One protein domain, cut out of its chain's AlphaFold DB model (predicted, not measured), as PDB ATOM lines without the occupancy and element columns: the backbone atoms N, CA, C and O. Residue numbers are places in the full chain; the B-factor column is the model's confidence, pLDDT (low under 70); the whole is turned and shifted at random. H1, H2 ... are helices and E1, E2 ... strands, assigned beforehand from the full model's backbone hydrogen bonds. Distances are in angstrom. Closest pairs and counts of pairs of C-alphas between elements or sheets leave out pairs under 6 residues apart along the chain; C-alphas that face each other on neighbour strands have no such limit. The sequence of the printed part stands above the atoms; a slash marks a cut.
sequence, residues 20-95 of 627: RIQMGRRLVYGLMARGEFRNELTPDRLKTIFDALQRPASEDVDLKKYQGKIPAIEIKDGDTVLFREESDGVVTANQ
ATOM      1  N   ARG A  20     196.029 162.361 273.546       96.38
ATOM      2  CA  ARG A  20     197.353 162.960 273.367       96.38
ATOM      3  C   ARG A  20     198.158 162.145 272.365       96.38
ATOM      4  O   ARG A  20     198.325 160.944 272.541       96.38
ATOM      5  N   ILE A  21     198.695 162.818 271.353       97.00
ATOM      6  CA  ILE A  21     199.623 162.235 270.381       97.00
ATOM      7  C   ILE A  21     200.970 162.924 270.555       97.00
ATOM      8  O   ILE A  21     201.072 164.154 270.462       97.00
ATOM      9  N   GLN A  22     202.001 162.134 270.820       97.69
ATOM     10  CA  GLN A  22     203.382 162.574 270.953       97.69
ATOM     11  C   GLN A  22     204.222 161.964 269.833       97.69
ATOM     12  O   GLN A  22     204.063 160.792 269.506       97.69
ATOM     13  N   MET A  23     205.111 162.769 269.255       97.62
ATOM     14  CA  MET A  23     206.148 162.317 268.329       97.62
ATOM     15  C   MET A  23     207.505 162.720 268.909       97.62
ATOM     16  O   MET A  23     207.808 163.915 269.046       97.62
ATOM     17  N   GLY A  24     208.305 161.741 269.327       96.69
ATOM     18  CA  GLY A  24     209.496 161.983 270.135       96.69
ATOM     19  C   GLY A  24     209.149 162.689 271.450       96.69
ATOM     20  O   GLY A  24     208.241 162.309 272.182       96.69
ATOM     21  N   ARG A  25     209.851 163.789 271.745       96.88
ATOM     22  CA  ARG A  25     209.587 164.631 272.933       96.88
ATOM     23  C   ARG A  25     208.424 165.615 272.752       96.88
ATOM     24  O   ARG A  25     208.098 166.350 273.683       96.88
ATOM     25  N   ARG A  26     207.854 165.724 271.547       96.62
ATOM     26  CA  ARG A  26     206.914 166.794 271.194       96.62
ATOM     27  C   ARG A  26     205.482 166.275 271.218       96.62
ATOM     28  O   ARG A  26     205.134 165.381 270.459       96.62
ATOM     29  N   LEU A  27     204.629 166.901 272.030       96.94
ATOM     30  CA  LEU A  27     203.178 166.766 271.882       96.94
ATOM     31  C   LEU A  27     202.775 167.427 270.561       96.94
ATOM     32  O   LEU A  27     203.050 168.616 270.381       96.94
ATOM     33  N   VAL A  28     202.169 166.667 269.654       97.31
ATOM     34  CA  VAL A  28     201.681 167.158 268.354       97.31
ATOM     35  C   VAL A  28     200.165 167.321 268.340       97.31
ATOM     36  O   VAL A  28     199.658 168.149 267.590       97.31
ATOM     37  N   TYR A  29     199.447 166.603 269.201       97.31
ATOM     38  CA  TYR A  29     198.005 166.750 269.384       97.31
ATOM     39  C   TYR A  29     197.626 166.544 270.854       97.31
ATOM     40  O   TYR A  29     198.137 165.619 271.487       97.31
ATOM     41  N   GLY A  30     196.740 167.378 271.394       95.62
ATOM     42  CA  GLY A  30     196.183 167.240 272.743       95.62
ATOM     43  C   GLY A  30     196.512 168.404 273.680       95.62
ATOM     44  O   GLY A  30     197.158 169.383 273.301       95.62
ATOM     45  N   LEU A  31     196.064 168.298 274.933       93.12
ATOM     46  CA  LEU A  31     196.300 169.314 275.961       93.12
ATOM     47  C   LEU A  31     197.722 169.237 276.540       93.12
ATOM     48  O   LEU A  31     198.238 168.166 276.878       93.12
ATOM     49  N   MET A  32     198.363 170.397 276.666       92.38
ATOM     50  CA  MET A  32     199.645 170.572 277.345       92.38
ATOM     51  C   MET A  32     199.459 170.676 278.866       92.38
ATOM     52  O   MET A  32     198.374 170.972 279.356       92.38
ATOM     53  N   ALA A  33     200.548 170.522 279.628       87.94
ATOM     54  CA  ALA A  33     200.526 170.648 281.094       87.94
ATOM     55  C   ALA A  33     200.032 172.024 281.594       87.94
ATOM     56  O   ALA A  33     199.559 172.137 282.717       87.94
ATOM     57  N   ARG A  34     200.129 173.068 280.759       90.62
ATOM     58  CA  ARG A  34     199.637 174.426 281.048       90.62
ATOM     59  C   ARG A  34     198.161 174.643 280.676       90.62
ATOM     60  O   ARG A  34     197.678 175.760 280.790       90.62
ATOM     61  N   GLY A  35     197.464 173.611 280.195       88.00
ATOM     62  CA  GLY A  35     196.066 173.690 279.752       88.00
ATOM     63  C   GLY A  35     195.866 174.189 278.316       88.00
ATOM     64  O   GLY A  35     194.753 174.145 277.808       88.00
ATOM     65  N   GLU A  36     196.923 174.623 277.629       92.00
ATOM     66  CA  GLU A  36     196.860 174.990 276.211       92.00
ATOM     67  C   GLU A  36     196.672 173.747 275.329       92.00
ATOM     68  O   GLU A  36     197.385 172.749 275.478       92.00
ATOM     69  N   PHE A  37     195.737 173.814 274.382       92.44
ATOM     70  CA  PHE A  37     195.545 172.769 273.381       92.44
ATOM     71  C   PHE A  37     196.511 172.960 272.215       92.44
ATOM     72  O   PHE A  37     196.630 174.056 271.667       92.44
ATOM     73  N   ARG A  38     197.184 171.886 271.806       94.38
ATOM     74  CA  ARG A  38     198.066 171.882 270.642       94.38
ATOM     75  C   ARG A  38     197.481 170.983 269.559       94.38
ATOM     76  O   ARG A  38     197.124 169.843 269.832       94.38
ATOM     77  N   ASN A  39     197.442 171.492 268.330       95.50
ATOM     78  CA  ASN A  39     197.119 170.719 267.137       95.50
ATOM     79  C   ASN A  39     198.096 171.077 266.017       95.50
ATOM     80  O   ASN A  39     197.989 172.117 265.377       95.50
ATOM     81  N   GLU A  40     199.069 170.205 265.812       95.81
ATOM     82  CA  GLU A  40     200.089 170.315 264.781       95.81
ATOM     83  C   GLU A  40     200.099 169.053 263.903       95.81
ATOM     84  O   GLU A  40     201.163 168.574 263.499       95.81
ATOM     85  N   LEU A  41     198.927 168.465 263.659       94.12
ATOM     86  CA  LEU A  41     198.768 167.329 262.755       94.12
ATOM     87  C   LEU A  41     198.802 167.826 261.302       94.12
ATOM     88  O   LEU A  41     197.782 168.200 260.730       94.12
ATOM     89  N   THR A  42     199.997 167.868 260.713       92.88
ATOM     90  CA  THR A  42     200.181 168.113 259.274       92.88
ATOM     91  C   THR A  42     199.939 166.827 258.470       92.88
ATOM     92  O   THR A  42     200.037 165.739 259.045       92.88
ATOM     93  N   PRO A  43     199.668 166.908 257.151       86.00
ATOM     94  CA  PRO A  43     199.513 165.722 256.303       86.00
ATOM     95  C   PRO A  43     200.681 164.730 256.415       86.00
ATOM     96  O   PRO A  43     200.448 163.535 256.569       86.00
ATOM     97  N   ASP A  44     201.923 165.224 256.447       89.50
ATOM     98  CA  ASP A  44     203.114 164.372 256.582       89.50
ATOM     99  C   ASP A  44     203.159 163.642 257.930       89.50
ATOM    100  O   ASP A  44     203.461 162.454 257.984       89.50
ATOM    101  N   ARG A  45     202.796 164.323 259.026       93.31
ATOM    102  CA  ARG A  45     202.749 163.711 260.365       93.31
ATOM    103  C   ARG A  45     201.637 162.682 260.475       93.31
ATOM    104  O   ARG A  45     201.842 161.637 261.082       93.31
ATOM    105  N   LEU A  46     200.475 162.968 259.887       88.88
ATOM    106  CA  LEU A  46     199.377 162.008 259.808       88.88
ATOM    107  C   LEU A  46     199.811 160.764 259.038       88.88
ATOM    108  O   LEU A  46     199.583 159.665 259.526       88.88
ATOM    109  N   LYS A  47     200.494 160.928 257.897       90.94
ATOM    110  CA  LYS A  47     201.056 159.807 257.137       90.94
ATOM    111  C   LYS A  47     202.013 158.972 257.992       90.94
ATOM    112  O   LYS A  47     201.811 157.772 258.099       90.94
ATOM    113  N   THR A  48     202.970 159.597 258.684       92.88
ATOM    114  CA  THR A  48     203.892 158.881 259.585       92.88
ATOM    115  C   THR A  48     203.157 158.112 260.688       92.88
ATOM    116  O   THR A  48     203.513 156.976 260.981       92.88
ATOM    117  N   ILE A  49     202.115 158.703 261.285       92.31
ATOM    118  CA  ILE A  49     201.292 158.032 262.303       92.31
ATOM    119  C   ILE A  49     200.535 156.843 261.695       92.31
ATOM    120  O   ILE A  49     200.504 155.776 262.300       92.31
ATOM    121  N   PHE A  50     199.941 156.998 260.509       90.88
ATOM    122  CA  PHE A  50     199.227 155.912 259.832       90.88
ATOM    123  C   PHE A  50     200.154 154.760 259.438       90.88
ATOM    124  O   PHE A  50     199.804 153.610 259.691       90.88
ATOM    125  N   ASP A  51     201.330 155.057 258.886       88.81
ATOM    126  CA  ASP A  51     202.327 154.049 258.511       88.81
ATOM    127  C   ASP A  51     202.802 153.258 259.746       88.81
ATOM    128  O   ASP A  51     202.975 152.040 259.688       88.81
ATOM    129  N   ALA A  52     202.961 153.927 260.893       92.62
ATOM    130  CA  ALA A  52     203.319 153.282 262.153       92.62
ATOM    131  C   ALA A  52     202.185 152.405 262.716       92.62
ATOM    132  O   ALA A  52     202.434 151.292 263.173       92.62
ATOM    133  N   LEU A  53     200.932 152.870 262.643       91.88
ATOM    134  CA  LEU A  53     199.759 152.145 263.152       91.88
ATOM    135  C   LEU A  53     199.483 150.823 262.426       91.88
ATOM    136  O   LEU A  53     198.851 149.937 263.005       91.88
ATOM    137  N   GLN A  54     199.943 150.687 261.179       89.69
ATOM    138  CA  GLN A  54     199.835 149.448 260.406       89.69
ATOM    139  C   GLN A  54     200.791 148.354 260.893       89.69
ATOM    140  O   GLN A  54     200.571 147.181 260.598       89.69
ATOM    141  N   ARG A  55     201.838 148.703 261.652       91.00
ATOM    142  CA  ARG A  55     202.783 147.716 262.171       91.00
ATOM    143  C   ARG A  55     202.162 146.971 263.358       91.00
ATOM    144  O   ARG A  55     201.664 147.617 264.289       91.00
ATOM    145  N   PRO A  56     202.179 145.628 263.365       92.12
ATOM    146  CA  PRO A  56     201.722 144.870 264.521       92.12
ATOM    147  C   PRO A  56     202.617 145.163 265.733       92.12
ATOM    148  O   PRO A  56     203.761 145.598 265.589       92.12
ATOM    149  N   ALA A  57     202.091 144.928 266.937       92.88
ATOM    150  CA  ALA A  57     202.935 144.918 268.128       92.88
ATOM    151  C   ALA A  57     204.006 143.832 267.964       92.88
ATOM    152  O   ALA A  57     203.681 142.714 267.563       92.88
ATOM    153  N   SER A  58     205.265 144.170 268.229       93.88
ATOM    154  CA  SER A  58     206.366 143.220 268.103       93.88
ATOM    155  C   SER A  58     206.241 142.135 269.181       93.88
ATOM    156  O   SER A  58     205.921 142.434 270.333       93.88
ATOM    157  N   GLU A  59     206.473 140.879 268.805       92.44
ATOM    158  CA  GLU A  59     206.460 139.744 269.734       92.44
ATOM    159  C   GLU A  59     207.707 139.776 270.642       92.44
ATOM    160  O   GLU A  59     208.734 140.356 270.286       92.44
ATOM    161  N   ASP A  60     207.595 139.218 271.852       91.75
ATOM    162  CA  ASP A  60     208.693 139.052 272.822       91.75
ATOM    163  C   ASP A  60     209.460 140.323 273.246       91.75
ATOM    164  O   ASP A  60     210.620 140.277 273.667       91.75
ATOM    165  N   VAL A  61     208.813 141.492 273.200       92.75
ATOM    166  CA  VAL A  61     209.450 142.744 273.628       92.75
ATOM    167  C   VAL A  61     209.539 142.846 275.152       92.75
ATOM    168  O   VAL A  61     208.530 142.964 275.851       92.75
ATOM    169  N   ASP A  62     210.762 142.925 275.683       94.31
ATOM    170  CA  ASP A  62     210.990 143.283 277.085       94.31
ATOM    171  C   ASP A  62     210.653 144.765 277.337       94.31
ATOM    172  O   ASP A  62     211.462 145.672 277.112       94.31
ATOM    173  N   LEU A  63     209.448 145.016 277.855       92.44
ATOM    174  CA  LEU A  63     208.949 146.352 278.200       92.44
ATOM    175  C   LEU A  63     209.868 147.108 279.174       92.44
ATOM    176  O   LEU A  63     209.905 148.343 279.152       92.44
ATOM    177  N   LYS A  64     210.653 146.405 280.005       94.44
ATOM    178  CA  LYS A  64     211.577 147.050 280.952       94.44
ATOM    179  C   LYS A  64     212.695 147.799 280.229       94.44
ATOM    180  O   LYS A  64     213.120 148.851 280.705       94.44
ATOM    181  N   LYS A  65     213.112 147.334 279.044       95.88
ATOM    182  CA  LYS A  65     214.126 147.998 278.201       95.88
ATOM    183  C   LYS A  65     213.698 149.402 277.761       95.88
ATOM    184  O   LYS A  65     214.563 150.227 277.446       95.88
ATOM    185  N   TYR A  66     212.394 149.676 277.730       95.00
ATOM    186  CA  TYR A  66     211.813 150.925 277.230       95.00
ATOM    187  C   TYR A  66     211.221 151.812 278.331       95.00
ATOM    188  O   TYR A  66     210.801 152.943 278.069       95.00
ATOM    189  N   GLN A  67     211.258 151.364 279.588       93.50
ATOM    190  CA  GLN A  67     210.794 152.159 280.717       93.50
ATOM    191  C   GLN A  67     211.636 153.439 280.859       93.50
ATOM    192  O   GLN A  67     212.858 153.401 280.992       93.50
ATOM    193  N   GLY A  68     210.977 154.600 280.789       93.12
ATOM    194  CA  GLY A  68     211.629 155.914 280.846       93.12
ATOM    195  C   GLY A  68     212.273 156.386 279.534       93.12
ATOM    196  O   GLY A  68     212.764 157.515 279.483       93.12
ATOM    197  N   LYS A  69     212.248 155.579 278.463       96.19
ATOM    198  CA  LYS A  69     212.695 156.012 277.132       96.19
ATOM    199  C   LYS A  69     211.618 156.831 276.424       96.19
ATOM    200  O   LYS A  69     210.419 156.687 276.679       96.19
ATOM    201  N   ILE A  70     212.077 157.718 275.544       96.81
ATOM    202  CA  ILE A  70     211.215 158.571 274.727       96.81
ATOM    203  C   ILE A  70     210.823 157.781 273.474       96.81
ATOM    204  O   ILE A  70     211.720 157.435 272.704       96.81
ATOM    205  N   PRO A  71     209.524 157.517 273.260       97.56
ATOM    206  CA  PRO A  71     209.057 156.792 272.087       97.56
ATOM    207  C   PRO A  71     209.187 157.649 270.818       97.56
ATOM    208  O   PRO A  71     209.186 158.880 270.887       97.56
ATOM    209  N   ALA A  72     209.271 157.006 269.651       97.56
ATOM    210  CA  ALA A  72     209.147 157.675 268.359       97.56
ATOM    211  C   ALA A  72     207.735 158.244 268.183       97.56
ATOM    212  O   ALA A  72     207.586 159.417 267.833       97.56
ATOM    213  N   ILE A  73     206.713 157.441 268.494       98.12
ATOM    214  CA  ILE A  73     205.301 157.829 268.455       98.12
ATOM    215  C   ILE A  73     204.590 157.232 269.665       98.12
ATOM    216  O   ILE A  73     204.744 156.054 269.974       98.12
ATOM    217  N   GLU A  74     203.778 158.033 270.346       97.75
ATOM    218  CA  GLU A  74     202.914 157.561 271.424       97.75
ATOM    219  C   GLU A  74     201.530 158.196 271.309       97.75
ATOM    220  O   GLU A  74     201.392 159.420 271.266       97.75
ATOM    221  N   ILE A  75     200.501 157.352 271.280       97.00
ATOM    222  CA  ILE A  75     199.096 157.750 271.300       97.00
ATOM    223  C   ILE A  75     198.499 157.272 272.615       97.00
ATOM    224  O   ILE A  75     198.463 156.073 272.900       97.00
ATOM    225  N   LYS A  76     198.022 158.224 273.413       96.38
ATOM    226  CA  LYS A  76     197.372 157.989 274.701       96.38
ATOM    227  C   LYS A  76     195.960 158.546 274.708       96.38
ATOM    228  O   LYS A  76     195.714 159.610 274.140       96.38
ATOM    229  N   ASP A  77     195.069 157.870 275.416       93.38
ATOM    230  CA  ASP A  77     193.796 158.434 275.862       93.38
ATOM    231  C   ASP A  77     193.762 158.425 277.393       93.38
ATOM    232  O   ASP A  77     193.700 157.370 278.032       93.38
ATOM    233  N   GLY A  78     193.921 159.613 277.984       92.06
ATOM    234  CA  GLY A  78     194.210 159.748 279.411       92.06
ATOM    235  C   GLY A  78     195.532 159.063 279.772       92.06
ATOM    236  O   GLY A  78     196.581 159.391 279.212       92.06
ATOM    237  N   ASP A  79     195.467 158.099 280.691       91.69
ATOM    238  CA  ASP A  79     196.618 157.304 281.137       91.69
ATOM    239  C   ASP A  79     196.814 156.010 280.324       91.69
ATOM    240  O   ASP A  79     197.809 155.305 280.501       91.69
ATOM    241  N   THR A  80     195.894 155.698 279.405       91.31
ATOM    242  CA  THR A  80     195.941 154.464 278.613       91.31
ATOM    243  C   THR A  80     196.783 154.666 277.361       91.31
ATOM    244  O   THR A  80     196.479 155.528 276.537       91.31
ATOM    245  N   VAL A  81     197.829 153.854 277.191       95.19
ATOM    246  CA  VAL A  81     198.633 153.805 275.960       95.19
ATOM    247  C   VAL A  81     197.893 152.970 274.921       95.19
ATOM    248  O   VAL A  81     197.787 151.755 275.062       95.19
ATOM    249  N   LEU A  82     197.396 153.624 273.875       94.56
ATOM    250  CA  LEU A  82     196.709 152.967 272.764       94.56
ATOM    251  C   LEU A  82     197.697 152.501 271.693       94.56
ATOM    252  O   LEU A  82     197.520 151.436 271.107       94.56
ATOM    253  N   PHE A  83     198.747 153.283 271.446       97.12
ATOM    254  CA  PHE A  83     199.821 152.926 270.525       97.12
ATOM    255  C   PHE A  83     201.155 153.483 271.016       97.12
ATOM    256  O   PHE A  83     201.206 154.615 271.503       97.12
ATOM    257  N   ARG A  84     202.227 152.703 270.880       97.69
ATOM    258  CA  ARG A  84     203.582 153.128 271.217       97.69
ATOM    259  C   ARG A  84     204.605 152.447 270.315       97.69
ATOM    260  O   ARG A  84     204.748 151.228 270.339       97.69
ATOM    261  N   GLU A  85     205.318 153.267 269.555       97.75
ATOM    262  CA  GLU A  85     206.475 152.894 268.746       97.75
ATOM    263  C   GLU A  85     207.724 153.510 269.377       97.75
ATOM    264  O   GLU A  85     207.766 154.707 269.674       97.75
ATOM    265  N   GLU A  86     208.746 152.699 269.599       98.06
ATOM    266  CA  GLU A  86     210.018 153.103 270.181       98.06
ATOM    267  C   GLU A  86     210.961 153.681 269.111       98.06
ATOM    268  O   GLU A  86     210.742 153.545 267.910       98.06
ATOM    269  N   SER A  87     212.032 154.364 269.526       96.19
ATOM    270  CA  SER A  87     212.966 155.026 268.595       96.19
ATOM    271  C   SER A  87     213.713 154.077 267.648       96.19
ATOM    272  O   SER A  87     214.259 154.533 266.650       96.19
ATOM    273  N   ASP A  88     213.783 152.789 267.988       95.62
ATOM    274  CA  ASP A  88     214.355 151.714 267.169       95.62
ATOM    275  C   ASP A  88     213.314 151.052 266.241       95.62
ATOM    276  O   ASP A  88     213.635 150.082 265.562       95.62
ATOM    277  N   GLY A  89     212.083 151.576 266.189       95.75
ATOM    278  CA  GLY A  89     210.993 151.076 265.345       95.75
ATOM    279  C   GLY A  89     210.203 149.913 265.951       95.75
ATOM    280  O   GLY A  89     209.235 149.459 265.340       95.75
ATOM    281  N   VAL A  90     210.579 149.442 267.146       96.69
ATOM    282  CA  VAL A  90     209.860 148.388 267.877       96.69
ATOM    283  C   VAL A  90     208.513 148.922 268.359       96.69
ATOM    284  O   VAL A  90     208.444 149.976 268.992       96.69
ATOM    285  N   VAL A  91     207.430 148.186 268.106       97.00
ATOM    286  CA  VAL A  91     206.081 148.573 268.547       97.00
ATOM    287  C   VAL A  91     205.752 147.847 269.846       97.00
ATOM    288  O   VAL A  91     205.452 146.655 269.843       97.00
ATOM    289  N   THR A  92     205.800 148.570 270.966       95.94
ATOM    290  CA  THR A  92     205.555 148.022 272.313       95.94
ATOM    291  C   THR A  92     204.072 147.918 272.658       95.94
ATOM    292  O   THR A  92     203.693 147.122 273.515       95.94
ATOM    293  N   ALA A  93     203.214 148.704 272.002       93.38
ATOM    294  CA  ALA A  93     201.768 148.625 272.162       93.38
ATOM    295  C   ALA A  93     201.056 149.017 270.864       93.38
ATOM    296  O   ALA A  93     201.354 150.062 270.290       93.38
ATOM    297  N   ASN A  94     200.073 148.224 270.435       91.31
ATOM    298  CA  ASN A  94     199.150 148.600 269.364       91.31
ATOM    299  C   ASN A  94     197.744 148.040 269.645       91.31
ATOM    300  O   ASN A  94     197.413 146.920 269.267       91.31
ATOM    301  N   GLN A  95     196.928 148.828 270.345       89.25
ATOM    302  CA  GLN A  95     195.515 148.548 270.632       89.25
ATOM    303  C   GLN A  95     194.572 149.158 269.582       89.25
ATOM    304  O   GLN A  95     193.376 148.885 269.596       89.25
TER     305      GLN A  95
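AT A GLANCE: This is residues 20 to 95 of the 627 residues of an uncharacterized protein of Leptolyngbya sp. NIES-3755 (UniProt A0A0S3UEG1). One twisted antiparallel sheet of six strands forms a wall, with the helix H1 lying across one of its faces and no named helix on the other. Two three-strand meanders stand side by side in that wall, and the short helix H2 sits by the E6 edge, off the sheet. The 76 printed residues hold six named strands and two named helices, along the chain E1 E2 E3 H1 H2 E4 E5 E6, and the sheet's order is E3 E2 E1 E4 E5 E6. The class is mixed, helices and strands; the whole is compact, with a radius of gyration of the C-alphas of 12.4 A and spans of 38 by 25 by 19 A.

IN THESE COORDINATES: In the sheet, E1 is residues 20 to 23, 10.2 A long, beginning at C-alpha 20 (197.353, 162.960, 273.367). E2 is residues 26 to 31, 11.9 A, and E3 residues 37 to 39. E4 is residues 73 to 77, 13.7 A, and E5 residues 80 to 85, 14.5 A. E6, residues 91 to 94, ends at C-alpha 94 (199.150, 148.600, 269.364). H1 is residues 43 to 53, 15.2 A long, beginning at C-alpha 43 (199.513, 165.722, 256.303). H2 is residues 63 to 66, 5.5 A long.

HOW THE PARTS SIT: The sheet is twisted, its C-alphas lying up to 4.3 A off the best plane. E1, E2 and E3 form one meander, each strand the antiparallel neighbour of the one before, and E4, E5 and E6 form another. E1 and E4 are antiparallel at 174 degrees, with N 20 and O 76 at 2.8 A. E2 pairs with E1 over residues 26 to 29, with N 21 and O 29 at 2.9 A, and with E3 over residues 29 to 31, with N 38 and O 30 at 2.9 A. E4 and E5 form a hairpin, with N 75 and O 83 at 2.8 A. E5 and E6 form another, with N 84 and O 93 at 2.8 A. H1 is on the sheet at a height of 10.2 A, over E1 and, only just, with 3 C-alphas on each, over E4 and E5. On the local plane it runs across the strands, at 86 degrees to E1. The closest C-alphas of H1 and E5 are those of Ala 52 and Glu 85, 7.3 A apart. H2 is not on the sheet; its closest C-alpha to E6 is that of Leu 63, 7.0 A from that of Thr 92. H1 and H2 are apart. Each O i to N i+4 pair of H1 is within hydrogen-bond range; H2 is too short for such a pair, and its one O i to N i+3 pair is within range.

THE WHOLE: The two C-alphas farthest apart, those of Glu 36 and Asp 60, are 38.0 A apart. The printed part has no cut and no long link. The mean pLDDT of the printed part is 94.0, and no printed residue is under 70.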